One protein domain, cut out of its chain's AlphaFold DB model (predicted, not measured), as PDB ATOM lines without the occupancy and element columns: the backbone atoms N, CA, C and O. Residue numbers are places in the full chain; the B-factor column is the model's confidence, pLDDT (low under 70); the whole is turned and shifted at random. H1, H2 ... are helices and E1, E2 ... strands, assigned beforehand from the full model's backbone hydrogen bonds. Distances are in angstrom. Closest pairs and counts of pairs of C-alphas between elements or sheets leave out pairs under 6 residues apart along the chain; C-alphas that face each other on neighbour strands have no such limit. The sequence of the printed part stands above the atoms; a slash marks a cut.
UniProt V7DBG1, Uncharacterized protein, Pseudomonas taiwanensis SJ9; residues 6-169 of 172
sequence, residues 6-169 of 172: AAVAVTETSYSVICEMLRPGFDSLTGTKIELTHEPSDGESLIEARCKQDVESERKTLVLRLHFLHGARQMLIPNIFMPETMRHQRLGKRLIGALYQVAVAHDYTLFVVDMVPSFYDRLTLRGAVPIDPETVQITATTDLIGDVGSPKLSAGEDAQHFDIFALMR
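What this domain is: This is residues 6 to 169 of the 172 residues of an uncharacterized protein of Pseudomonas taiwanensis SJ9 (UniProt V7DBG1). A twisted sheet of five strands has two helices, H1 and H3, side by side over one face, and no helix covers the other face. Beyond the E5 edge lies H4 with a winding stretch without named elements, whose residues 136 to 137 pair with E5; the tail then leads away to H5, with residues 152 to 159 and 163 to 169 sticking out. The 164 printed residues include five named helices and five named strands, in the order H1 E1 E2 E3 E4 H2 H3 E5 H4 H5; the class is mixed, helices and strands. The sheet, E1 E2 E3 E4 E5, is mixed: E4 and E5 are parallel, the other neighbours antiparallel. The whole is compact, with a radius of gyration of the C-alphas of 16.4 A and spans of 50 by 37 by 35 A.

How they stand to each other: E1, residues 30 to 39, E2, residues 44 to 52, E3, residues 60 to 69, and E4, residues 74 to 80, form a meander, each strand the antiparallel neighbour of the one before. N 35 and O 48 of E1 and E2 are 2.9 A apart, N 47 and O 66 of E2 and E3 2.9 A, and N 76 and O 67 of E3 and E4 2.8 A, within hydrogen-bond range. E3 bends by 61 degrees at residue 63. E5, residues 109 to 112, is parallel to E4, with N 111 and O 75 at 2.9 A. H1, residues 6 to 26, is on the sheet at a height of 9.5 A and runs along the strands, at 6 degrees to E2 on the local plane. H3, residues 91 to 105, is on the same face at a height of 9.1 A. H1 and H3 touch, their closest C-alphas being those of Ser 14 and Leu 99, 6.4 A apart, at a shallow tilt of 18 degrees, opposite ways. E4, H2, residues 84 to 89, H3 and E5 make a strand-helix-strand unit, two parallel strands joined through helices, with a right-handed crossover. H4, residues 117 to 125, and H5, residues 164 to 168, are not on the sheet, and H3 and H4 are apart. Every O i to N i+4 pair is within hydrogen-bond range in H3 and H5, against 15 of 17 in H1, 4 of 5 in H4 and 0 of 2 in H2, where 1 of 3 O i to N i+3 pairs is.

Where its parts are: H1 begins at C-alpha 6 (468.385, 449.369, 407.790), is 28.8 A long and has a kink of 32 degrees near residue 20. E1 measures 28.0 A, E2 26.9 A, E3 25.4 A and H3 20.9 A. H5 ends at C-alpha 168 (451.020, 421.909, 426.676).

The domain as a whole: The C-alphas farthest apart, those of Ser 41 and Gly 156, are 52.2 A apart. The printed part has no cut, and the link from H4 to H5, 38 residues, is long. The mean pLDDT of the printed part is 85.3; residues 53 to 58, residue 88 and residues 149 to 169 are under 70.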
ATOM      1  N   ALA A   6     467.930 450.742 407.578       88.25
ATOM      2  CA  ALA A   6     468.385 449.369 407.790       88.25
ATOM      3  C   ALA A   6     469.087 449.187 409.146       88.25
ATOM      4  O   ALA A   6     468.840 448.196 409.829       88.25
ATOM      5  N   ALA A   7     469.925 450.150 409.549       92.44
ATOM      6  CA  ALA A   7     470.605 450.144 410.844       92.44
ATOM      7  C   ALA A   7     469.614 450.230 412.014       92.44
ATOM      8  O   ALA A   7     469.735 449.482 412.982       92.44
ATOM      9  N   VAL A   8     468.592 451.081 411.899       92.38
ATOM     10  CA  VAL A   8     467.509 451.151 412.891       92.38
ATOM     11  C   VAL A   8     466.738 449.830 412.931       92.38
ATOM     12  O   VAL A   8     466.580 449.249 414.000       92.38
ATOM     13  N   ALA A   9     466.332 449.302 411.772       94.00
ATOM     14  CA  ALA A   9     465.516 448.094 411.693       94.00
ATOM     15  C   ALA A   9     466.201 446.852 412.294       94.00
ATOM     16  O   ALA A   9     465.575 446.137 413.078       94.00
ATOM     17  N   VAL A  10     467.478 446.600 411.978       96.44
ATOM     18  CA  VAL A  10     468.206 445.442 412.535       96.44
ATOM     19  C   VAL A  10     468.369 445.554 414.050       96.44
ATOM     20  O   VAL A  10     468.276 444.557 414.769       96.44
ATOM     21  N   THR A  11     468.563 446.776 414.545       96.75
ATOM     22  CA  THR A  11     468.793 447.044 415.963       96.75
ATOM     23  C   THR A  11     467.504 446.897 416.770       96.75
ATOM     24  O   THR A  11     467.489 446.181 417.768       96.75
ATOM     25  N   GLU A  12     466.404 447.486 416.298       95.62
ATOM     26  CA  GLU A  12     465.061 447.346 416.880       95.62
ATOM     27  C   GLU A  12     464.609 445.878 416.904       95.62
ATOM     28  O   GLU A  12     464.157 445.370 417.933       95.62
ATOM     29  N   THR A  13     464.799 445.160 415.793       97.50
ATOM     30  CA  THR A  13     464.436 443.740 415.694       97.50
ATOM     31  C   THR A  13     465.261 442.895 416.662       97.50
ATOM     32  O   THR A  13     464.707 442.074 417.394       97.50
ATOM     33  N   SER A  14     466.575 443.136 416.735       97.94
ATOM     34  CA  SER A  14     467.452 442.460 417.698       97.94
ATOM     35  C   SER A  14     467.038 442.752 419.140       97.94
ATOM     36  O   SER A  14     466.963 441.835 419.956       97.94
ATOM     37  N   TYR A  15     466.733 444.012 419.462       97.69
ATOM     38  CA  TYR A  15     466.290 444.425 420.792       97.69
ATOM     39  C   TYR A  15     464.984 443.738 421.201       97.69
ATOM     40  O   TYR A  15     464.880 443.240 422.324       97.69
ATOM     41  N   SER A  16     464.018 443.655 420.283       97.00
ATOM     42  CA  SER A  16     462.748 442.959 420.505       97.00
ATOM     43  C   SER A  16     462.965 441.475 420.816       97.00
ATOM     44  O   SER A  16     462.494 440.988 421.845       97.00
ATOM     45  N   VAL A  17     463.776 440.785 420.005       96.06
ATOM     46  CA  VAL A  17     464.130 439.368 420.207       96.06
ATOM     47  C   VAL A  17     464.814 439.153 421.558       96.06
ATOM     48  O   VAL A  17     464.456 438.242 422.305       96.06
ATOM     49  N   ILE A  18     465.780 440.006 421.910       95.88
ATOM     50  CA  ILE A  18     466.484 439.930 423.197       95.88
ATOM     51  C   ILE A  18     465.498 440.112 424.357       95.88
ATOM     52  O   ILE A  18     465.543 439.350 425.324       95.88
ATOM     53  N   CYS A  19     464.589 441.085 424.260       93.38
ATOM     54  CA  CYS A  19     463.561 441.307 425.271       93.38
ATOM     55  C   CYS A  19     462.638 440.094 425.418       93.38
ATOM     56  O   CYS A  19     462.421 439.644 426.539       93.38
ATOM     57  N   GLU A  20     462.117 439.551 424.320       93.12
ATOM     58  CA  GLU A  20     461.221 438.390 424.335       93.12
ATOM     59  C   GLU A  20     461.883 437.167 424.983       93.12
ATOM     60  O   GLU A  20     461.285 436.496 425.822       93.12
ATOM     61  N   MET A  21     463.145 436.904 424.643       92.12
ATOM     62  CA  MET A  21     463.853 435.716 425.118       92.12
ATOM     63  C   MET A  21     464.368 435.837 426.554       92.12
ATOM     64  O   MET A  21     464.414 434.830 427.263       92.12
ATOM     65  N   LEU A  22     464.792 437.030 426.988       91.00
ATOM     66  CA  LEU A  22     465.383 437.218 428.316       91.00
ATOM     67  C   LEU A  22     464.360 437.593 429.392       91.00
ATOM     68  O   LEU A  22     464.584 437.238 430.551       91.00
ATOM     69  N   ARG A  23     463.245 438.259 429.046       89.25
ATOM     70  CA  ARG A  23     462.222 438.696 430.020       89.25
ATOM     71  C   ARG A  23     461.738 437.584 430.954       89.25
ATOM     72  O   ARG A  23     461.810 437.811 432.154       89.25
ATOM     73  N   PRO A  24     461.376 436.374 430.479       86.94
ATOM     74  CA  PRO A  24     460.902 435.319 431.375       86.94
ATOM     75  C   PRO A  24     461.909 434.947 432.474       86.94
ATOM     76  O   PRO A  24     461.521 434.632 433.595       86.94
ATOM     77  N   GLY A  25     463.211 434.993 432.168       83.25
ATOM     78  CA  GLY A  25     464.261 434.794 433.169       83.25
ATOM     79  C   GLY A  25     464.476 436.033 434.040       83.25
ATOM     80  O   GLY A  25     464.676 435.916 435.247       83.25
ATOM     81  N   PHE A  26     464.402 437.221 433.444       86.50
ATOM     82  CA  PHE A  26     464.600 438.493 434.136       86.50
ATOM     83  C   PHE A  26     463.483 438.806 435.136       86.50
ATOM     84  O   PHE A  26     463.781 439.367 436.181       86.50
ATOM     85  N   ASP A  27     462.250 438.363 434.898       83.38
ATOM     86  CA  ASP A  27     461.131 438.540 435.835       83.38
ATOM     87  C   ASP A  27     461.378 437.846 437.189       83.38
ATOM     88  O   ASP A  27     460.817 438.239 438.210       83.38
ATOM     89  N   SER A  28     462.253 436.833 437.215       79.88
ATOM     90  CA  SER A  28     462.676 436.132 438.436       79.88
ATOM     91  C   SER A  28     463.907 436.742 439.121       79.88
ATOM     92  O   SER A  28     464.326 436.267 440.177       79.88
ATOM     93  N   LEU A  29     464.508 437.778 438.528       82.19
ATOM     94  CA  LEU A  29     465.747 438.409 438.980       82.19
ATOM     95  C   LEU A  29     465.508 439.876 439.347       82.19
ATOM     96  O   LEU A  29     464.572 440.526 438.893       82.19
ATOM     97  N   THR A  30     466.391 440.435 440.170       81.00
ATOM     98  CA  THR A  30     466.315 441.849 440.557       81.00
ATOM     99  C   THR A  30     467.294 442.703 439.752       81.00
ATOM    100  O   THR A  30     468.279 442.223 439.183       81.00
ATOM    101  N   GLY A  31     467.022 444.010 439.671       80.56
ATOM    102  CA  GLY A  31     467.925 444.977 439.037       80.56
ATOM    103  C   GLY A  31     468.180 444.732 437.546       80.56
ATOM    104  O   GLY A  31     469.220 445.156 437.030       80.56
ATOM    105  N   THR A  32     467.260 444.045 436.870       86.62
ATOM    106  CA  THR A  32     467.340 443.717 435.450       86.62
ATOM    107  C   THR A  32     467.174 444.956 434.589       86.62
ATOM    108  O   THR A  32     466.294 445.784 434.827       86.62
ATOM    109  N   LYS A  33     468.019 445.089 433.573       90.94
ATOM    110  CA  LYS A  33     467.972 446.200 432.627       90.94
ATOM    111  C   LYS A  33     468.439 445.717 431.263       90.94
ATOM    112  O   LYS A  33     469.466 445.049 431.179       90.94
ATOM    113  N   ILE A  34     467.688 446.057 430.224       93.62
ATOM    114  CA  ILE A  34     468.112 445.913 428.834       93.62
ATOM    115  C   ILE A  34     468.132 447.328 428.270       93.62
ATOM    116  O   ILE A  34     467.139 448.042 428.379       93.62
ATOM    117  N   GLU A  35     469.276 447.755 427.758       95.00
ATOM    118  CA  GLU A  35     469.482 449.101 427.231       95.00
ATOM    119  C   GLU A  35     469.893 449.004 425.775       95.00
ATOM    120  O   GLU A  35     470.759 448.201 425.435       95.00
ATOM    121  N   LEU A  36     469.281 449.840 424.943       95.12
ATOM    122  CA  LEU A  36     469.696 450.090 423.575       95.12
ATOM    123  C   LEU A  36     470.262 451.509 423.505       95.12
ATOM    124  O   LEU A  36     469.595 452.462 423.901       95.12
ATOM    125  N   THR A  37     471.487 451.633 423.008       94.44
ATOM    126  CA  THR A  37     472.156 452.906 422.741       94.44
ATOM    127  C   THR A  37     472.533 452.970 421.269       94.44
ATOM    128  O   THR A  37     473.038 451.999 420.708       94.44
ATOM    129  N   HIS A  38     472.283 454.114 420.643       90.69
ATOM    130  CA  HIS A  38     472.739 454.416 419.293       90.69
ATOM    131  C   HIS A  38     473.880 455.423 419.380       90.69
ATOM    132  O   HIS A  38     473.751 456.421 420.091       90.69
ATOM    133  N   GLU A  39     474.953 455.198 418.626       85.38
ATOM    134  CA  GLU A  39     476.108 456.093 418.515       85.38
ATOM    135  C   GLU A  39     476.246 456.537 417.045       85.38
ATOM    136  O   GLU A  39     477.045 456.003 416.270       85.38
ATOM    137  N   PRO A  40     475.424 457.511 416.592       72.44
ATOM    138  CA  PRO A  40     475.342 457.883 415.178       72.44
ATOM    139  C   PRO A  40     476.590 458.633 414.676       72.44
ATOM    140  O   PRO A  40     476.758 458.848 413.474       72.44
ATOM    141  N   SER A  41     477.456 459.100 415.579       74.06
ATOM    142  CA  SER A  41     478.782 459.635 415.241       74.06
ATOM    143  C   SER A  41     479.662 458.571 414.598       74.06
ATOM    144  O   SER A  41     480.301 458.853 413.585       74.06
ATOM    145  N   ASP A  42     479.609 457.361 415.141       72.19
ATOM    146  CA  ASP A  42     480.507 456.258 414.809       72.19
ATOM    147  C   ASP A  42     479.830 455.243 413.875       72.19
ATOM    148  O   ASP A  42     480.474 454.385 413.278       72.19
ATOM    149  N   GLY A  43     478.520 455.403 413.648       86.38
ATOM    150  CA  GLY A  43     477.743 454.477 412.830       86.38
ATOM    151  C   GLY A  43     477.579 453.137 413.536       86.38
ATOM    152  O   GLY A  43     477.555 452.091 412.882       86.38
ATOM    153  N   GLU A  44     477.458 453.181 414.861       93.75
ATOM    154  CA  GLU A  44     477.388 452.013 415.726       93.75
ATOM    155  C   GLU A  44     476.121 452.031 416.584       93.75
ATOM    156  O   GLU A  44     475.492 453.070 416.810       93.75
ATOM    157  N   SER A  45     475.728 450.851 417.052       96.56
ATOM    158  CA  SER A  45     474.704 450.691 418.084       96.56
ATOM    159  C   SER A  45     475.137 449.620 419.076       96.56
ATOM    160  O   SER A  45     475.921 448.729 418.749       96.56
ATOM    161  N   LEU A  46     474.586 449.678 420.282       97.12
ATOM    162  CA  LEU A  46     474.913 448.776 421.373       97.12
ATOM    163  C   LEU A  46     473.649 448.355 422.117       97.12
ATOM    164  O   LEU A  46     472.874 449.195 422.568       97.12
ATOM    165  N   ILE A  47     473.483 447.046 422.305       97.88
ATOM    166  CA  ILE A  47     472.505 446.485 423.235       97.88
ATOM    167  C   ILE A  47     473.241 445.811 424.390       97.88
ATOM    168  O   ILE A  47     474.079 444.930 424.182       97.88
ATOM    169  N   GLU A  48     472.894 446.183 425.619       97.19
ATOM    170  CA  GLU A  48     473.391 445.541 426.836       97.19
ATOM    171  C   GLU A  48     472.238 445.028 427.692       97.19
ATOM    172  O   GLU A  48     471.327 445.776 428.040       97.19
ATOM    173  N   ALA A  49     472.309 443.760 428.092       94.56
ATOM    174  CA  ALA A  49     471.411 443.164 429.072       94.56
ATOM    175  C   ALA A  49     472.184 442.861 430.359       94.56
ATOM    176  O   ALA A  49     473.217 442.186 430.338       94.56
ATOM    177  N   ARG A  50     471.684 443.349 431.494       92.56
ATOM    178  CA  ARG A  50     472.300 443.207 432.818       92.56
ATOM    179  C   ARG A  50     471.275 442.772 433.860       92.56
ATOM    180  O   ARG A  50     470.117 443.169 433.779       92.56
ATOM    181  N   CYS A  51     471.709 442.027 434.873       88.00
ATOM    182  CA  CYS A  51     470.889 441.645 436.033       88.00
ATOM    183  C   CYS A  51     471.712 441.663 437.331       88.00
ATOM    184  O   CYS A  51     472.940 441.584 437.277       88.00
ATOM    185  N   LYS A  52     471.073 441.737 438.505       82.19
ATOM    186  CA  LYS A  52     471.723 441.374 439.776       82.19
ATOM    187  C   LYS A  52     471.548 439.866 439.990       82.19
ATOM    188  O   LYS A  52     470.449 439.349 439.812       82.19
ATOM    189  N   GLN A  53     472.634 439.155 440.298       68.19
ATOM    190  CA  GLN A  53     472.581 437.715 440.609       68.19
ATOM    191  C   GLN A  53     472.329 437.438 442.091       68.19
ATOM    192  O   GLN A  53     471.775 436.400 442.428       68.19
ATOM    193  N   ASP A  54     472.704 438.381 442.949       67.31
ATOM    194  CA  ASP A  54     472.486 438.342 444.388       67.31
ATOM    195  C   ASP A  54     471.789 439.645 444.793       67.31
ATOM    196  O   ASP A  54     472.176 440.727 444.340       67.31
ATOM    197  N   VAL A  55     470.744 439.526 445.610       62.59
ATOM    198  CA  VAL A  55     469.942 440.650 446.107       62.59
ATOM    199  C   VAL A  55     470.794 441.580 446.976       62.59
ATOM    200  O   VAL A  55     470.568 442.789 446.960       62.59
ATOM    201  N   GLU A  56     471.801 441.046 447.671       63.16
ATOM    202  CA  GLU A  56     472.698 441.824 448.533       63.16
ATOM    203  C   GLU A  56     473.855 442.487 447.764       63.16
ATOM    204  O   GLU A  56     474.534 443.376 448.282       63.16
ATOM    205  N   SER A  57     474.076 442.102 446.502       64.19
ATOM    206  CA  SER A  57     475.157 442.637 445.675       64.19
ATOM    207  C   SER A  57     474.697 443.817 444.820       64.19
ATOM    208  O   SER A  57     473.781 443.729 444.001       64.19
ATOM    209  N   GLU A  58     475.414 444.937 444.915       65.00
ATOM    210  CA  GLU A  58     475.235 446.065 443.992       65.00
ATOM    211  C   GLU A  58     475.825 445.804 442.596       65.00
ATOM    212  O   GLU A  58     475.571 446.558 441.652       65.00
ATOM    213  N   ARG A  59     476.597 444.722 442.419       70.25
ATOM    214  CA  ARG A  59     477.236 444.412 441.138       70.25
ATOM    215  C   ARG A  59     476.232 443.799 440.170       70.25
ATOM    216  O   ARG A  59     475.759 442.678 440.347       70.25
ATOM    217  N   LYS A  60     475.961 444.524 439.086       74.75
ATOM    218  CA  LYS A  60     475.210 443.997 437.946       74.75
ATOM    219  C   LYS A  60     476.109 443.100 437.099       74.75
ATOM    220  O   LYS A  60     477.198 443.501 436.700       74.75
ATOM    221  N   THR A  61     475.629 441.903 436.805       85.00
ATOM    222  CA  THR A  61     476.249 440.950 435.886       85.00
ATOM    223  C   THR A  61     475.831 441.273 434.456       85.00
ATOM    224  O   THR A  61     474.650 441.503 434.197       85.00
ATOM    225  N   LEU A  62     476.792 441.287 433.530       89.50
ATOM    226  CA  LEU A  62     476.537 441.441 432.099       89.50
ATOM    227  C   LEU A  62     476.094 440.098 431.511       89.50
ATOM    228  O   LEU A  62     476.883 439.161 431.409       89.50
ATOM    229  N   VAL A  63     474.819 440.012 431.139       92.25
ATOM    230  CA  VAL A  63     474.196 438.807 430.573       92.25
ATOM    231  C   VAL A  63     474.439 438.732 429.073       92.25
ATOM    232  O   VAL A  63     474.790 437.684 428.542       92.25
ATOM    233  N   LEU A  64     474.274 439.854 428.381       95.94
ATOM    234  CA  LEU A  64     474.499 439.960 426.948       95.94
ATOM    235  C   LEU A  64     475.074 441.335 426.637       95.94
ATOM    236  O   LEU A  64     474.624 442.338 427.191       95.94
ATOM    237  N   ARG A  65     476.021 441.365 425.711       97.50
ATOM    238  CA  ARG A  65     476.421 442.566 424.995       97.50
ATOM    239  C   ARG A  65     476.404 442.253 423.506       97.50
ATOM    240  O   ARG A  65     476.948 441.227 423.105       97.50
ATOM    241  N   LEU A  66     475.772 443.120 422.726       98.38
ATOM    242  CA  LEU A  66     475.661 443.011 421.277       98.38
ATOM    243  C   LEU A  66     476.000 444.366 420.655       98.38
ATOM    244  O   LEU A  66     475.286 445.341 420.880       98.38
ATOM    245  N   HIS A  67     477.086 444.407 419.894       97.75
ATOM    246  CA  HIS A  67     477.530 445.580 419.144       97.75
ATOM    247  C   HIS A  67     477.107 445.474 417.689       97.75
ATOM    248  O   HIS A  67     477.120 444.387 417.111       97.75
ATOM    249  N   PHE A  68     476.775 446.610 417.091       97.81
ATOM    250  CA  PHE A  68     476.447 446.724 415.680       97.81
ATOM    251  C   PHE A  68     477.453 447.654 415.019       97.81
ATOM    252  O   PHE A  68     477.480 448.840 415.325       97.81
ATOM    253  N   LEU A  69     478.227 447.129 414.072       96.12
ATOM    254  CA  LEU A  69     479.083 447.928 413.202       96.12
ATOM    255  C   LEU A  69     478.336 448.142 411.885       96.12
ATOM    256  O   LEU A  69     478.436 447.329 410.959       96.12
ATOM    257  N   HIS A  70     477.528 449.203 411.795       95.44
ATOM    258  CA  HIS A  70     476.611 449.371 410.661       95.44
ATOM    259  C   HIS A  70     477.344 449.601 409.338       95.44
ATOM    260  O   HIS A  70     476.894 449.109 408.303       95.44
ATOM    261  N   GLY A  71     478.495 450.283 409.368       92.75
ATOM    262  CA  GLY A  71     479.332 450.492 408.182       92.75
ATOM    263  C   GLY A  71     479.851 449.187 407.568       92.75
ATOM    264  O   GLY A  71     479.964 449.084 406.349       92.75
ATOM    265  N   ALA A  72     480.099 448.173 408.403       95.25
ATOM    266  CA  ALA A  72     480.563 446.854 407.979       95.25
ATOM    267  C   ALA A  72     479.429 445.824 407.827       95.25
ATOM    268  O   ALA A  72     479.683 444.706 407.385       95.25
ATOM    269  N   ARG A  73     478.190 446.179 408.203       96.62
ATOM    270  CA  ARG A  73     477.049 445.257 408.342       96.62
ATOM    271  C   ARG A  73     477.374 444.057 409.234       96.62
ATOM    272  O   ARG A  73     477.166 442.901 408.863       96.62
ATOM    273  N   GLN A  74     477.909 444.327 410.422       98.12
ATOM    274  CA  GLN A  74     478.289 443.281 411.371       98.12
ATOM    275  C   GLN A  74     477.569 443.434 412.705       98.12
ATOM    276  O   GLN A  74     477.333 444.540 413.186       98.12
ATOM    277  N   MET A  75     477.238 442.291 413.291       98.62
ATOM    278  CA  MET A  75     476.765 442.133 414.659       98.62
ATOM    279  C   MET A  75     477.828 441.356 415.432       98.62
ATOM    280  O   MET A  75     478.231 440.279 414.994       98.62
ATOM    281  N   LEU A  76     478.276 441.878 416.571       98.62
ATOM    282  CA  LEU A  76     479.321 441.267 417.392       98.62
ATOM    283  C   LEU A  76     478.778 440.951 418.784       98.62
ATOM    284  O   LEU A  76     478.261 441.834 419.467       98.62
ATOM    285  N   ILE A  77     478.930 439.704 419.228       98.44
ATOM    286  CA  ILE A  77     478.622 439.273 420.596       98.44
ATOM    287  C   ILE A  77     479.945 439.109 421.360       98.44
ATOM    288  O   ILE A  77     480.504 438.013 421.343       98.44
ATOM    289  N   PRO A  78     480.458 440.154 422.036       96.81
ATOM    290  CA  PRO A  78     481.639 440.031 422.898       96.81
ATOM    291  C   PRO A  78     481.335 439.366 424.244       96.81
ATOM    292  O   PRO A  78     482.230 438.915 424.947       96.81
ATOM    293  N   ASN A  79     480.065 439.332 424.661       95.06
ATOM    294  CA  ASN A  79     479.693 438.698 425.919       95.06
ATOM    295  C   ASN A  79     478.307 438.075 425.832       95.06
ATOM    296  O   ASN A  79     477.319 438.768 425.582       95.06
ATOM    297  N   ILE A  80     478.229 436.789 426.160       92.50
ATOM    298  CA  ILE A  80     476.981 436.093 426.441       92.50
ATOM    299  C   ILE A  80     477.174 435.163 427.635       92.50
ATOM    300  O   ILE A  80     477.960 434.218 427.612       92.50
ATOM    301  N   PHE A  81     476.434 435.436 428.699       88.38
ATOM    302  CA  PHE A  81     476.534 434.734 429.962       88.38
ATOM    303  C   PHE A  81     475.148 434.570 430.564       88.38
ATOM    304  O   PHE A  81     474.451 435.542 430.838       88.38
ATOM    305  N   MET A  82     474.734 433.324 430.778       86.62
ATOM    306  CA  MET A  82     473.434 433.042 431.376       86.62
ATOM    307  C   MET A  82     473.574 432.938 432.903       86.62
ATOM    308  O   MET A  82     474.391 432.132 433.376       86.62
ATOM    309  N   PRO A  83     472.782 433.709 433.674       81.88
ATOM    310  CA  PRO A  83     472.652 433.520 435.114       81.88
ATOM    311  C   PRO A  83     472.251 432.092 435.466       81.88
ATOM    312  O   PRO A  83     471.622 431.413 434.658       81.88
ATOM    313  N   GLU A  84     472.604 431.632 436.667       78.19
ATOM    314  CA  GLU A  84     472.396 430.239 437.092       78.19
ATOM    315  C   GLU A  84     470.953 429.774 436.963       78.19
ATOM    316  O   GLU A  84     470.696 428.732 436.362       78.19
ATOM    317  N   THR A  85     470.014 430.624 437.370       76.81
ATOM    318  CA  THR A  85     468.569 430.401 437.234       76.81
ATOM    319  C   THR A  85     468.103 430.214 435.782       76.81
ATOM    320  O   THR A  85     466.997 429.740 435.544       76.81
ATOM    321  N   MET A  86     468.947 430.539 434.795       80.25
ATOM    322  CA  MET A  86     468.664 430.495 433.357       80.25
ATOM    323  C   MET A  86     469.545 429.481 432.590       80.25
ATOM    324  O   MET A  86     469.361 429.298 431.382       80.25
ATOM    325  N   ARG A  87     470.503 428.798 433.244       72.25
ATOM    326  CA  ARG A  87     471.517 427.947 432.573       72.25
ATOM    327  C   ARG A  87     470.952 426.677 431.921       72.25
ATOM    328  O   ARG A  87     471.499 426.224 430.916       72.25
ATOM    329  N   HIS A  88     469.833 426.141 432.408       69.12
ATOM    330  CA  HIS A  88     469.318 424.829 431.977       69.12
ATOM    331  C   HIS A  88     468.353 424.861 430.779       69.12
ATOM    332  O   HIS A  88     467.890 423.820 430.328       69.12
ATOM    333  N   GLN A  89     468.082 426.033 430.196       70.88
ATOM    334  CA  GLN A  89     467.117 426.174 429.090       70.88
ATOM    335  C   GLN A  89     467.770 426.306 427.706       70.88
ATOM    336  O   GLN A  89     467.128 426.724 426.737       70.88
ATOM    337  N   ARG A  90     469.080 426.016 427.612       82.50
ATOM    338  CA  ARG A  90     469.913 426.261 426.416       82.50
ATOM    339  C   ARG A  90     469.782 427.701 425.889       82.50
ATOM    340  O   ARG A  90     470.000 427.945 424.702       82.50
ATOM    341  N   LEU A  91     469.438 428.653 426.764       86.00
ATOM    342  CA  LEU A  91     469.003 429.989 426.362       86.00
ATOM    343  C   LEU A  91     470.091 430.741 425.595       86.00
ATOM    344  O   LEU A  91     469.797 431.337 424.569       86.00
ATOM    345  N   GLY A  92     471.356 430.614 426.012       89.50
ATOM    346  CA  GLY A  92     472.478 431.229 425.299       89.50
ATOM    347  C   GLY A  92     472.603 430.753 423.846       89.50
ATOM    348  O   GLY A  92     472.748 431.571 422.945       89.50
ATOM    349  N   LYS A  93     472.466 429.441 423.591       90.75
ATOM    350  CA  LYS A  93     472.508 428.884 422.222       90.75
ATOM    351  C   LYS A  93     471.342 429.395 421.383       90.75
ATOM    352  O   LYS A  93     471.541 429.863 420.267       90.75
ATOM    353  N   ARG A  94     470.134 429.337 421.951       91.44
ATOM    354  CA  ARG A  94     468.909 429.796 421.290       91.44
ATOM    355  C   ARG A  94     468.980 431.284 420.960       91.44
ATOM    356  O   ARG A  94     468.554 431.671 419.882       91.44
ATOM    357  N   LEU A  95     469.542 432.094 421.856       94.69
ATOM    358  CA  LEU A  95     469.696 433.531 421.664       94.69
ATOM    359  C   LEU A  95     470.683 433.853 420.539       94.69
ATOM    360  O   LEU A  95     470.357 434.658 419.676       94.69
ATOM    361  N   ILE A  96     471.837 433.174 420.484       96.81
ATOM    362  CA  ILE A  96     472.765 433.289 419.343       96.81
ATOM    363  C   ILE A  96     472.047 432.908 418.041       96.81
ATOM    364  O   ILE A  96     472.173 433.610 417.043       96.81
ATOM    365  N   GLY A  97     471.253 431.833 418.057       96.50
ATOM    366  CA  GLY A  97     470.493 431.387 416.887       96.50
ATOM    367  C   GLY A  97     469.454 432.404 416.427       96.50
ATOM    368  O   GLY A  97     469.363 432.686 415.236       96.50
ATOM    369  N   ALA A  98     468.703 432.995 417.354       97.31
ATOM    370  CA  ALA A  98     467.721 434.025 417.036       97.31
ATOM    371  C   ALA A  98     468.392 435.291 416.483       97.31
ATOM    372  O   ALA A  98     467.961 435.815 415.460       97.31
ATOM    373  N   LEU A  99     469.499 435.733 417.089       98.25
ATOM    374  CA  LEU A  99     470.283 436.867 416.595       98.25
ATOM    375  C   LEU A  99     470.890 436.597 415.214       98.25
ATOM    376  O   LEU A  99     470.946 437.506 414.393       98.25
ATOM    377  N   TYR A 100     471.285 435.355 414.922       98.44
ATOM    378  CA  TYR A 100     471.738 434.969 413.586       98.44
ATOM    379  C   TYR A 100     470.619 435.120 412.545       98.44
ATOM    380  O   TYR A 100     470.863 435.649 411.465       98.44
ATOM    381  N   GLN A 101     469.382 434.725 412.873       98.06
ATOM    382  CA  GLN A 101     468.243 434.923 411.966       98.06
ATOM    383  C   GLN A 101     467.969 436.408 411.706       98.06
ATOM    384  O   GLN A 101     467.709 436.785 410.565       98.06
ATOM    385  N   VAL A 102     468.081 437.254 412.736       98.19
ATOM    386  CA  VAL A 102     467.973 438.711 412.567       98.19
ATOM    387  C   VAL A 102     469.090 439.232 411.664       98.19
ATOM    388  O   VAL A 102     468.813 439.981 410.731       98.19
ATOM    389  N   ALA A 103     470.333 438.796 411.882       97.94
ATOM    390  CA  ALA A 103     471.463 439.204 411.057       97.94
ATOM    391  C   ALA A 103     471.207 438.887 409.573       97.94
ATOM    392  O   ALA A 103     471.227 439.788 408.738       97.94
ATOM    393  N   VAL A 104     470.838 437.642 409.255       97.50
ATOM    394  CA  VAL A 104     470.531 437.212 407.881       97.50
ATOM    395  C   VAL A 104     469.371 438.006 407.275       97.50
ATOM    396  O   VAL A 104     469.467 438.444 406.131       97.50
ATOM    397  N   ALA A 105     468.291 438.231 408.029       97.38
ATOM    398  CA  ALA A 105     467.117 438.959 407.544       97.38
ATOM    399  C   ALA A 105     467.418 440.418 407.155       97.38
ATOM    400  O   ALA A 105     466.709 440.996 406.331       97.38
ATOM    401  N   HIS A 106     468.470 441.002 407.730       96.75
ATOM    402  CA  HIS A 106     468.876 442.386 407.492       96.75
ATOM    403  C   HIS A 106     470.192 442.524 406.710       96.75
ATOM    404  O   HIS A 106     470.687 443.643 406.580       96.75
ATOM    405  N   ASP A 107     470.729 441.428 406.159       97.25
ATOM    406  CA  ASP A 107     472.015 441.383 405.442       97.25
ATOM    407  C   ASP A 107     473.217 441.802 406.312       97.25
ATOM    408  O   ASP A 107     474.104 442.544 405.894       97.25
ATOM    409  N   TYR A 108     473.217 441.345 407.567       98.25
ATOM    410  CA  TYR A 108     474.317 441.474 408.518       98.25
ATOM    411  C   TYR A 108     474.995 440.122 408.744       98.25
ATOM    412  O   TYR A 108     474.370 439.062 408.701       98.25
ATOM    413  N   THR A 109     476.287 440.166 409.060       98.56
ATOM    414  CA  THR A 109     477.044 438.994 409.513       98.56
ATOM    415  C   THR A 109     477.131 438.975 411.035       98.56
ATOM    416  O   THR A 109     477.427 440.004 411.643       98.56
ATOM    417  N   LEU A 110     476.905 437.813 411.656       98.75
ATOM    418  CA  LEU A 110     477.023 437.639 413.105       98.75
ATOM    419  C   LEU A 110     478.353 436.982 413.487       98.75
ATOM    420  O   LEU A 110     478.674 435.887 413.019       98.75
ATOM    421  N   PHE A 111     479.059 437.609 414.422       98.75
ATOM    422  CA  PHE A 111     480.263 437.082 415.049       98.75
ATOM    423  C   PHE A 111     480.081 436.953 416.559       98.75
ATOM    424  O   PHE A 111     479.389 437.752 417.196       98.75
ATOM    425  N   VAL A 112     480.744 435.959 417.139       98.25
ATOM    426  CA  VAL A 112     481.021 435.907 418.577       98.25
ATOM    427  C   VAL A 112     482.507 436.197 418.731       98.25
ATOM    428  O   VAL A 112     483.312 435.553 418.061       98.25
ATOM    429  N   VAL A 113     482.843 437.194 419.544       98.25
ATOM    430  CA  VAL A 113     484.196 437.766 419.672       98.25
ATOM    431  C   VAL A 113     484.633 437.756 421.137       98.25
ATOM    432  O   VAL A 113     483.818 437.464 422.014       98.25
ATOM    433  N   ASP A 114     485.904 438.074 421.396       95.19
ATOM    434  CA  ASP A 114     486.498 438.187 422.739       95.19
ATOM    435  C   ASP A 114     486.262 436.938 423.615       95.19
ATOM    436  O   ASP A 114     486.046 437.006 424.831       95.19
ATOM    437  N   MET A 115     486.230 435.761 422.985       93.12
ATOM    438  CA  MET A 115     485.848 434.530 423.662       93.12
ATOM    439  C   MET A 115     486.989 433.916 424.461       93.12
ATOM    440  O   MET A 115     488.120 433.797 424.005       93.12
ATOM    441  N   VAL A 116     486.639 433.338 425.610       91.62
ATOM    442  CA  VAL A 116     487.532 432.404 426.303       91.62
ATOM    443  C   VAL A 116     487.706 431.098 425.501       91.62
ATOM    444  O   VAL A 116     486.727 430.628 424.903       91.62
ATOM    445  N   PRO A 117     488.872 430.420 425.576       92.88
ATOM    446  CA  PRO A 117     489.173 429.237 424.755       92.88
ATOM    447  C   PRO A 117     488.123 428.124 424.845       92.88
ATOM    448  O   PRO A 117     487.685 427.573 423.842       92.88
ATOM    449  N   SER A 118     487.610 427.847 426.050       90.06
ATOM    450  CA  SER A 118     486.599 426.792 426.219       90.06
ATOM    451  C   SER A 118     485.285 427.084 425.488       90.06
ATOM    452  O   SER A 118     484.549 426.155 425.156       90.06
ATOM    453  N   PHE A 119     484.933 428.359 425.294       91.38
ATOM    454  CA  PHE A 119     483.728 428.731 424.564       91.38
ATOM    455  C   PHE A 119     483.967 428.701 423.058       91.38
ATOM    456  O   PHE A 119     483.124 428.157 422.342       91.38
ATOM    457  N   TYR A 120     485.138 429.174 422.628       94.31
ATOM    458  CA  TYR A 120     485.627 429.047 421.261       94.31
ATOM    459  C   TYR A 120     485.568 427.594 420.776       94.31
ATOM    460  O   TYR A 120     484.858 427.292 419.818       94.31
ATOM    461  N   ASP A 121     486.196 426.668 421.508       93.75
ATOM    462  CA  ASP A 121     486.240 425.247 421.147       93.75
ATOM    463  C   ASP A 121     484.836 424.661 420.969       93.75
ATOM    464  O   ASP A 121     484.568 423.918 420.024       93.75
ATOM    465  N   ARG A 122     483.897 425.025 421.854       92.56
ATOM    466  CA  ARG A 122     482.508 424.547 421.783       92.56
ATOM    467  C   ARG A 122     481.777 425.061 420.548       92.56
ATOM    468  O   ARG A 122     480.976 424.314 419.995       92.56
ATOM    469  N   LEU A 123     481.996 426.310 420.139       94.62
ATOM    470  CA  LEU A 123     481.369 426.862 418.935       94.62
ATOM    471  C   LEU A 123     481.995 426.293 417.663       94.62
ATOM    472  O   LEU A 123     481.263 425.918 416.749       94.62
ATOM    473  N   THR A 124     483.313 426.122 417.634       96.00
ATOM    474  CA  THR A 124     484.011 425.479 416.514       96.00
ATOM    475  C   THR A 124     483.573 424.021 416.350       96.00
ATOM    476  O   THR A 124     483.268 423.590 415.240       96.00
ATOM    477  N   LEU A 125     483.410 423.273 417.450       95.31
ATOM    478  CA  LEU A 125     482.848 421.912 417.433       95.31
ATOM    479  C   LEU A 125     481.417 421.849 416.882       95.31
ATOM    480  O   LEU A 125     481.001 420.808 416.381       95.31
ATOM    481  N   ARG A 126     480.664 422.948 416.967       94.19
ATOM    482  CA  ARG A 126     479.319 423.079 416.388       94.19
ATOM    483  C   ARG A 126     479.341 423.536 414.931       94.19
ATOM    484  O   ARG A 126     478.278 423.727 414.360       94.19
ATOM    485  N   GLY A 127     480.507 423.742 414.324       96.44
ATOM    486  CA  GLY A 127     480.614 424.221 412.946       96.44
ATOM    487  C   GLY A 127     480.469 425.737 412.795       96.44
ATOM    488  O   GLY A 127     480.072 426.206 411.727       96.44
ATOM    489  N   ALA A 128     480.745 426.524 413.843       97.75
ATOM    490  CA  ALA A 128     481.058 427.943 413.660       97.75
ATOM    491  C   ALA A 128     482.383 428.075 412.896       97.75
ATOM    492  O   ALA A 128     483.276 427.246 413.073       97.75
ATOM    493  N   VAL A 129     482.502 429.089 412.039       98.38
ATOM    494  CA  VAL A 129     483.696 429.284 411.204       98.38
ATOM    495  C   VAL A 129     484.737 430.077 412.000       98.38
ATOM    496  O   VAL A 129     484.456 431.223 412.359       98.38
ATOM    497  N   PRO A 130     485.923 429.514 412.284       98.00
ATOM    498  CA  PRO A 130     487.011 430.246 412.925       98.00
ATOM    499  C   PRO A 130     487.481 431.437 412.090       98.00
ATOM    500  O   PRO A 130     487.716 431.281 410.892       98.00
ATOM    501  N   ILE A 131     487.663 432.597 412.724       98.06
ATOM    502  CA  ILE A 131     488.289 433.777 412.104       98.06
ATOM    503  C   ILE A 131     489.690 433.988 412.680       98.06
ATOM    504  O   ILE A 131     490.664 434.096 411.938       98.06
ATOM    505  N   ASP A 132     489.790 433.979 414.007       96.38
ATOM    506  CA  ASP A 132     491.028 434.092 414.780       96.38
ATOM    507  C   ASP A 132     490.876 433.278 416.093       96.38
ATOM    508  O   ASP A 132     489.881 432.560 416.234       96.38
ATOM    509  N   PRO A 133     491.844 433.284 417.033       93.12
ATOM    510  CA  PRO A 133     491.756 432.499 418.271       93.12
ATOM    511  C   PRO A 133     490.616 432.868 419.238       93.12
ATOM    512  O   PRO A 133     490.318 432.076 420.130       93.12
ATOM    513  N   GLU A 134     489.992 434.038 419.094       95.19
ATOM    514  CA  GLU A 134     488.957 434.549 420.006       95.19
ATOM    515  C   GLU A 134     487.653 434.922 419.278       95.19
ATOM    516  O   GLU A 134     486.655 435.252 419.923       95.19
ATOM    517  N   THR A 135     487.630 434.782 417.947       97.94
ATOM    518  CA  THR A 135     486.498 435.124 417.081       97.94
ATOM    519  C   THR A 135     486.044 433.955 416.215       97.94
ATOM    520  O   THR A 135     486.830 433.319 415.504       97.94
ATOM    521  N   VAL A 136     484.728 433.733 416.187       98.50
ATOM    522  CA  VAL A 136     484.070 432.847 415.219       98.50
ATOM    523  C   VAL A 136     482.909 433.557 414.535       98.50
ATOM    524  O   VAL A 136     482.195 434.358 415.141       98.50
ATOM    525  N   GLN A 137     482.675 433.210 413.275       98.62
ATOM    526  CA  GLN A 137     481.473 433.582 412.545       98.62
ATOM    527  C   GLN A 137     480.388 432.521 412.742       98.62
ATOM    528  O   GLN A 137     480.624 431.318 412.583       98.62
ATOM    529  N   ILE A 138     479.175 432.980 413.034       98.56
ATOM    530  CA  ILE A 138     477.986 432.130 413.068       98.56
ATOM    531  C   ILE A 138     477.402 432.049 411.659       98.56
ATOM    532  O   ILE A 138     477.213 433.066 410.990       98.56
ATOM    533  N   THR A 139     477.123 430.832 411.203       97.88
ATOM    534  CA  THR A 139     476.591 430.564 409.862       97.88
ATOM    535  C   THR A 139     475.407 429.604 409.930       97.88
ATOM    536  O   THR A 139     475.096 429.047 410.984       97.88
ATOM    537  N   ALA A 140     474.759 429.361 408.789       95.94
ATOM    538  CA  ALA A 140     473.628 428.439 408.693       95.94
ATOM    539  C   ALA A 140     473.988 426.994 409.081       95.94
ATOM    540  O   ALA A 140     473.100 426.219 409.423       95.94
ATOM    541  N   THR A 141     475.271 426.625 409.024       94.88
ATOM    542  CA  THR A 141     475.753 425.285 409.383       94.88
ATOM    543  C   THR A 141     476.147 425.160 410.851       94.88
ATOM    544  O   THR A 141     476.473 424.060 411.289       94.88
ATOM    545  N   THR A 142     476.141 426.254 411.617       96.44
ATOM    546  CA  THR A 142     476.470 426.217 413.043       96.44
ATOM    547  C   THR A 142     475.327 425.584 413.842       96.44
ATOM    548  O   THR A 142     474.216 426.110 413.881       96.44
ATOM    549  N   ASP A 143     475.595 424.470 414.526       93.19
ATOM    550  CA  ASP A 143     474.611 423.772 415.354       93.19
ATOM    551  C   ASP A 143     474.304 424.546 416.647       93.19
ATOM    552  O   ASP A 143     475.068 424.544 417.616       93.19
ATOM    553  N   LEU A 144     473.145 425.206 416.673       90.31
ATOM    554  CA  LEU A 144     472.638 425.968 417.819       90.31
ATOM    555  C   LEU A 144     471.415 425.311 418.481       90.31
ATOM    556  O   LEU A 144     470.806 425.905 419.375       90.31
ATOM    557  N   ILE A 145     471.072 424.080 418.082       83.06
ATOM    558  CA  ILE A 145     469.884 423.344 418.547       83.06
ATOM    559  C   ILE A 145     470.298 422.059 419.276       83.06
ATOM    560  O   ILE A 145     469.833 421.795 420.393       83.06
ATOM    561  N   GLY A 146     471.196 421.287 418.664       76.75
ATOM    562  CA  GLY A 146     471.683 420.004 419.144       76.75
ATOM    563  C   GLY A 146     472.550 420.095 420.397       76.75
ATOM    564  O   GLY A 146     472.771 421.163 420.986       76.75
ATOM    565  N   ASP A 147     473.020 418.934 420.848       71.94
ATOM    566  CA  ASP A 147     473.832 418.789 422.063       71.94
ATOM    567  C   ASP A 147     475.339 418.811 421.834       71.94
ATOM    568  O   ASP A 147     476.118 418.776 422.791       71.94
ATOM    569  N   VAL A 148     475.760 418.952 420.578       74.12
ATOM    570  CA  VAL A 148     477.169 419.051 420.219       74.12
ATOM    571  C   VAL A 148     477.806 420.233 420.952       74.12
ATOM    572  O   VAL A 148     477.296 421.356 420.968       74.12
ATOM    573  N   GLY A 149     478.916 419.966 421.639       62.72
ATOM    574  CA  GLY A 149     479.637 420.979 422.403       62.72
ATOM    575  C   GLY A 149     478.838 421.601 423.555       62.72
ATOM    576  O   GLY A 149     479.189 422.694 423.987       62.72
ATOM    577  N   SER A 150     477.737 421.016 424.042       68.69
ATOM    578  CA  SER A 150     477.168 421.396 425.349       68.69
ATOM    579  C   SER A 150     478.157 421.010 426.471       68.69
ATOM    580  O   SER A 150     478.870 420.014 426.318       68.69
ATOM    581  N   PRO A 151     478.248 421.759 427.590       63.72
ATOM    582  CA  PRO A 151     479.019 421.311 428.749       63.72
ATOM    583  C   PRO A 151     478.574 419.903 429.162       63.72
ATOM    584  O   PRO A 151     477.374 419.638 429.230       63.72
ATOM    585  N   LYS A 152     479.524 418.998 429.413       59.97
ATOM    586  CA  LYS A 152     479.199 417.683 429.975       59.97
ATOM    587  C   LYS A 152     478.728 417.908 431.410       59.97
ATOM    588  O   LYS A 152     479.518 418.378 432.225       59.97
ATOM    589  N   LEU A 153     477.461 417.609 431.694       53.16
ATOM    590  CA  LEU A 153     476.957 417.560 433.066       53.16
ATOM    591  C   LEU A 153     477.746 416.479 433.814       53.16
ATOM    592  O   LEU A 153     477.968 415.384 433.290       53.16
ATOM    593  N   SER A 154     478.229 416.795 435.011       42.06
ATOM    594  CA  SER A 154     478.791 415.788 435.911       42.06
ATOM    595  C   SER A 154     477.697 414.790 436.298       42.06
ATOM    596  O   SER A 154     476.555 415.180 436.527       42.06
ATOM    597  N   ALA A 155     478.038 413.499 436.365       37.62
ATOM    598  CA  ALA A 155     477.104 412.443 436.752       37.62
ATOM    599  C   ALA A 155     476.460 412.777 438.113       37.62
ATOM    600  O   ALA A 155     477.149 412.786 439.132       37.62
ATOM    601  N   GLY A 156     475.158 413.087 438.110       46.97
ATOM    602  CA  GLY A 156     474.398 413.474 439.306       46.97
ATOM    603  C   GLY A 156     473.307 414.532 439.084       46.97
ATOM    604  O   GLY A 156     472.407 414.634 439.909       46.97
ATOM    605  N   GLU A 157     473.336 415.278 437.974       47.81
ATOM    606  CA  GLU A 157     472.386 416.378 437.692       47.81
ATOM    607  C   GLU A 157     471.197 415.986 436.781       47.81
ATOM    608  O   GLU A 157     470.477 416.851 436.289       47.81
ATOM    609  N   ASP A 158     470.944 414.689 436.569       46.53
ATOM    610  CA  ASP A 158     469.857 414.198 435.694       46.53
ATOM    611  C   ASP A 158     468.441 414.324 436.298       46.53
ATOM    612  O   ASP A 158     467.440 414.033 435.641       46.53
ATOM    613  N   ALA A 159     468.304 414.774 437.544       41.12
ATOM    614  CA  ALA A 159     467.026 414.758 438.246       41.12
ATOM    615  C   ALA A 159     466.304 416.115 438.215       41.12
ATOM    616  O   ALA A 159     466.067 416.681 439.275       41.12
ATOM    617  N   GLN A 160     465.960 416.630 437.024       45.66
ATOM    618  CA  GLN A 160     464.756 417.453 436.756       45.66
ATOM    619  C   GLN A 160     464.789 418.034 435.332       45.66
ATOM    620  O   GLN A 160     465.007 419.223 435.103       45.66
ATOM    621  N   HIS A 161     464.523 417.188 434.339       45.22
ATOM    622  CA  HIS A 161     464.160 417.671 433.011       45.22
ATOM    623  C   HIS A 161     462.712 418.194 433.061       45.22
ATOM    624  O   HIS A 161     461.760 417.418 432.992       45.22
ATOM    625  N   PHE A 162     462.524 419.506 433.226       48.91
ATOM    626  CA  PHE A 162     461.198 420.125 433.163       48.91
ATOM    627  C   PHE A 162     460.748 420.220 431.695       48.91
ATOM    628  O   PHE A 162     461.170 421.110 430.958       48.91
ATOM    629  N   ASP A 163     459.924 419.267 431.247       51.09
ATOM    630  CA  ASP A 163     459.331 419.280 429.905       51.09
ATOM    631  C   ASP A 163     458.065 420.151 429.882       51.09
ATOM    632  O   ASP A 163     456.951 419.695 430.145       51.09
ATOM    633  N   ILE A 164     458.227 421.427 429.531       47.75
ATOM    634  CA  ILE A 164     457.106 422.369 429.387       47.75
ATOM    635  C   ILE A 164     456.148 421.969 428.243       47.75
ATOM    636  O   ILE A 164     454.972 422.334 428.267       47.75
ATOM    637  N   PHE A 165     456.603 421.168 427.267       47.84
ATOM    638  CA  PHE A 165     455.750 420.643 426.195       47.84
ATOM    639  C   PHE A 165     454.901 419.451 426.655       47.84
ATOM    640  O   PHE A 165     453.906 419.129 426.004       47.84
ATOM    641  N   ALA A 166     455.230 418.805 427.779       51.34
ATOM    642  CA  ALA A 166     454.313 417.879 428.445       51.34
ATOM    643  C   ALA A 166     453.115 418.628 429.057       51.34
ATOM    644  O   ALA A 166     451.985 418.162 428.956       51.34
ATOM    645  N   LEU A 167     453.338 419.838 429.584       43.25
ATOM    646  CA  LEU A 167     452.293 420.723 430.122       43.25
ATOM    647  C   LEU A 167     451.324 421.230 429.039       43.25
ATOM    648  O   LEU A 167     450.132 421.381 429.291       43.25
ATOM    649  N   MET A 168     451.821 421.442 427.818       45.31
ATOM    650  CA  MET A 168     451.020 421.909 426.676       45.31
ATOM    651  C   MET A 168     450.260 420.792 425.946       45.31
ATOM    652  O   MET A 168     449.369 421.086 425.154       45.31
ATOM    653  N   ARG A 169     450.600 419.516 426.179       54.66
ATOM    654  CA  ARG A 169     449.984 418.377 425.473       54.66
ATOM    655  C   ARG A 169     448.702 417.841 426.107       54.66
ATOM    656  O   ARG A 169     448.076 416.989 425.491       54.66
TER     657      ARG A 169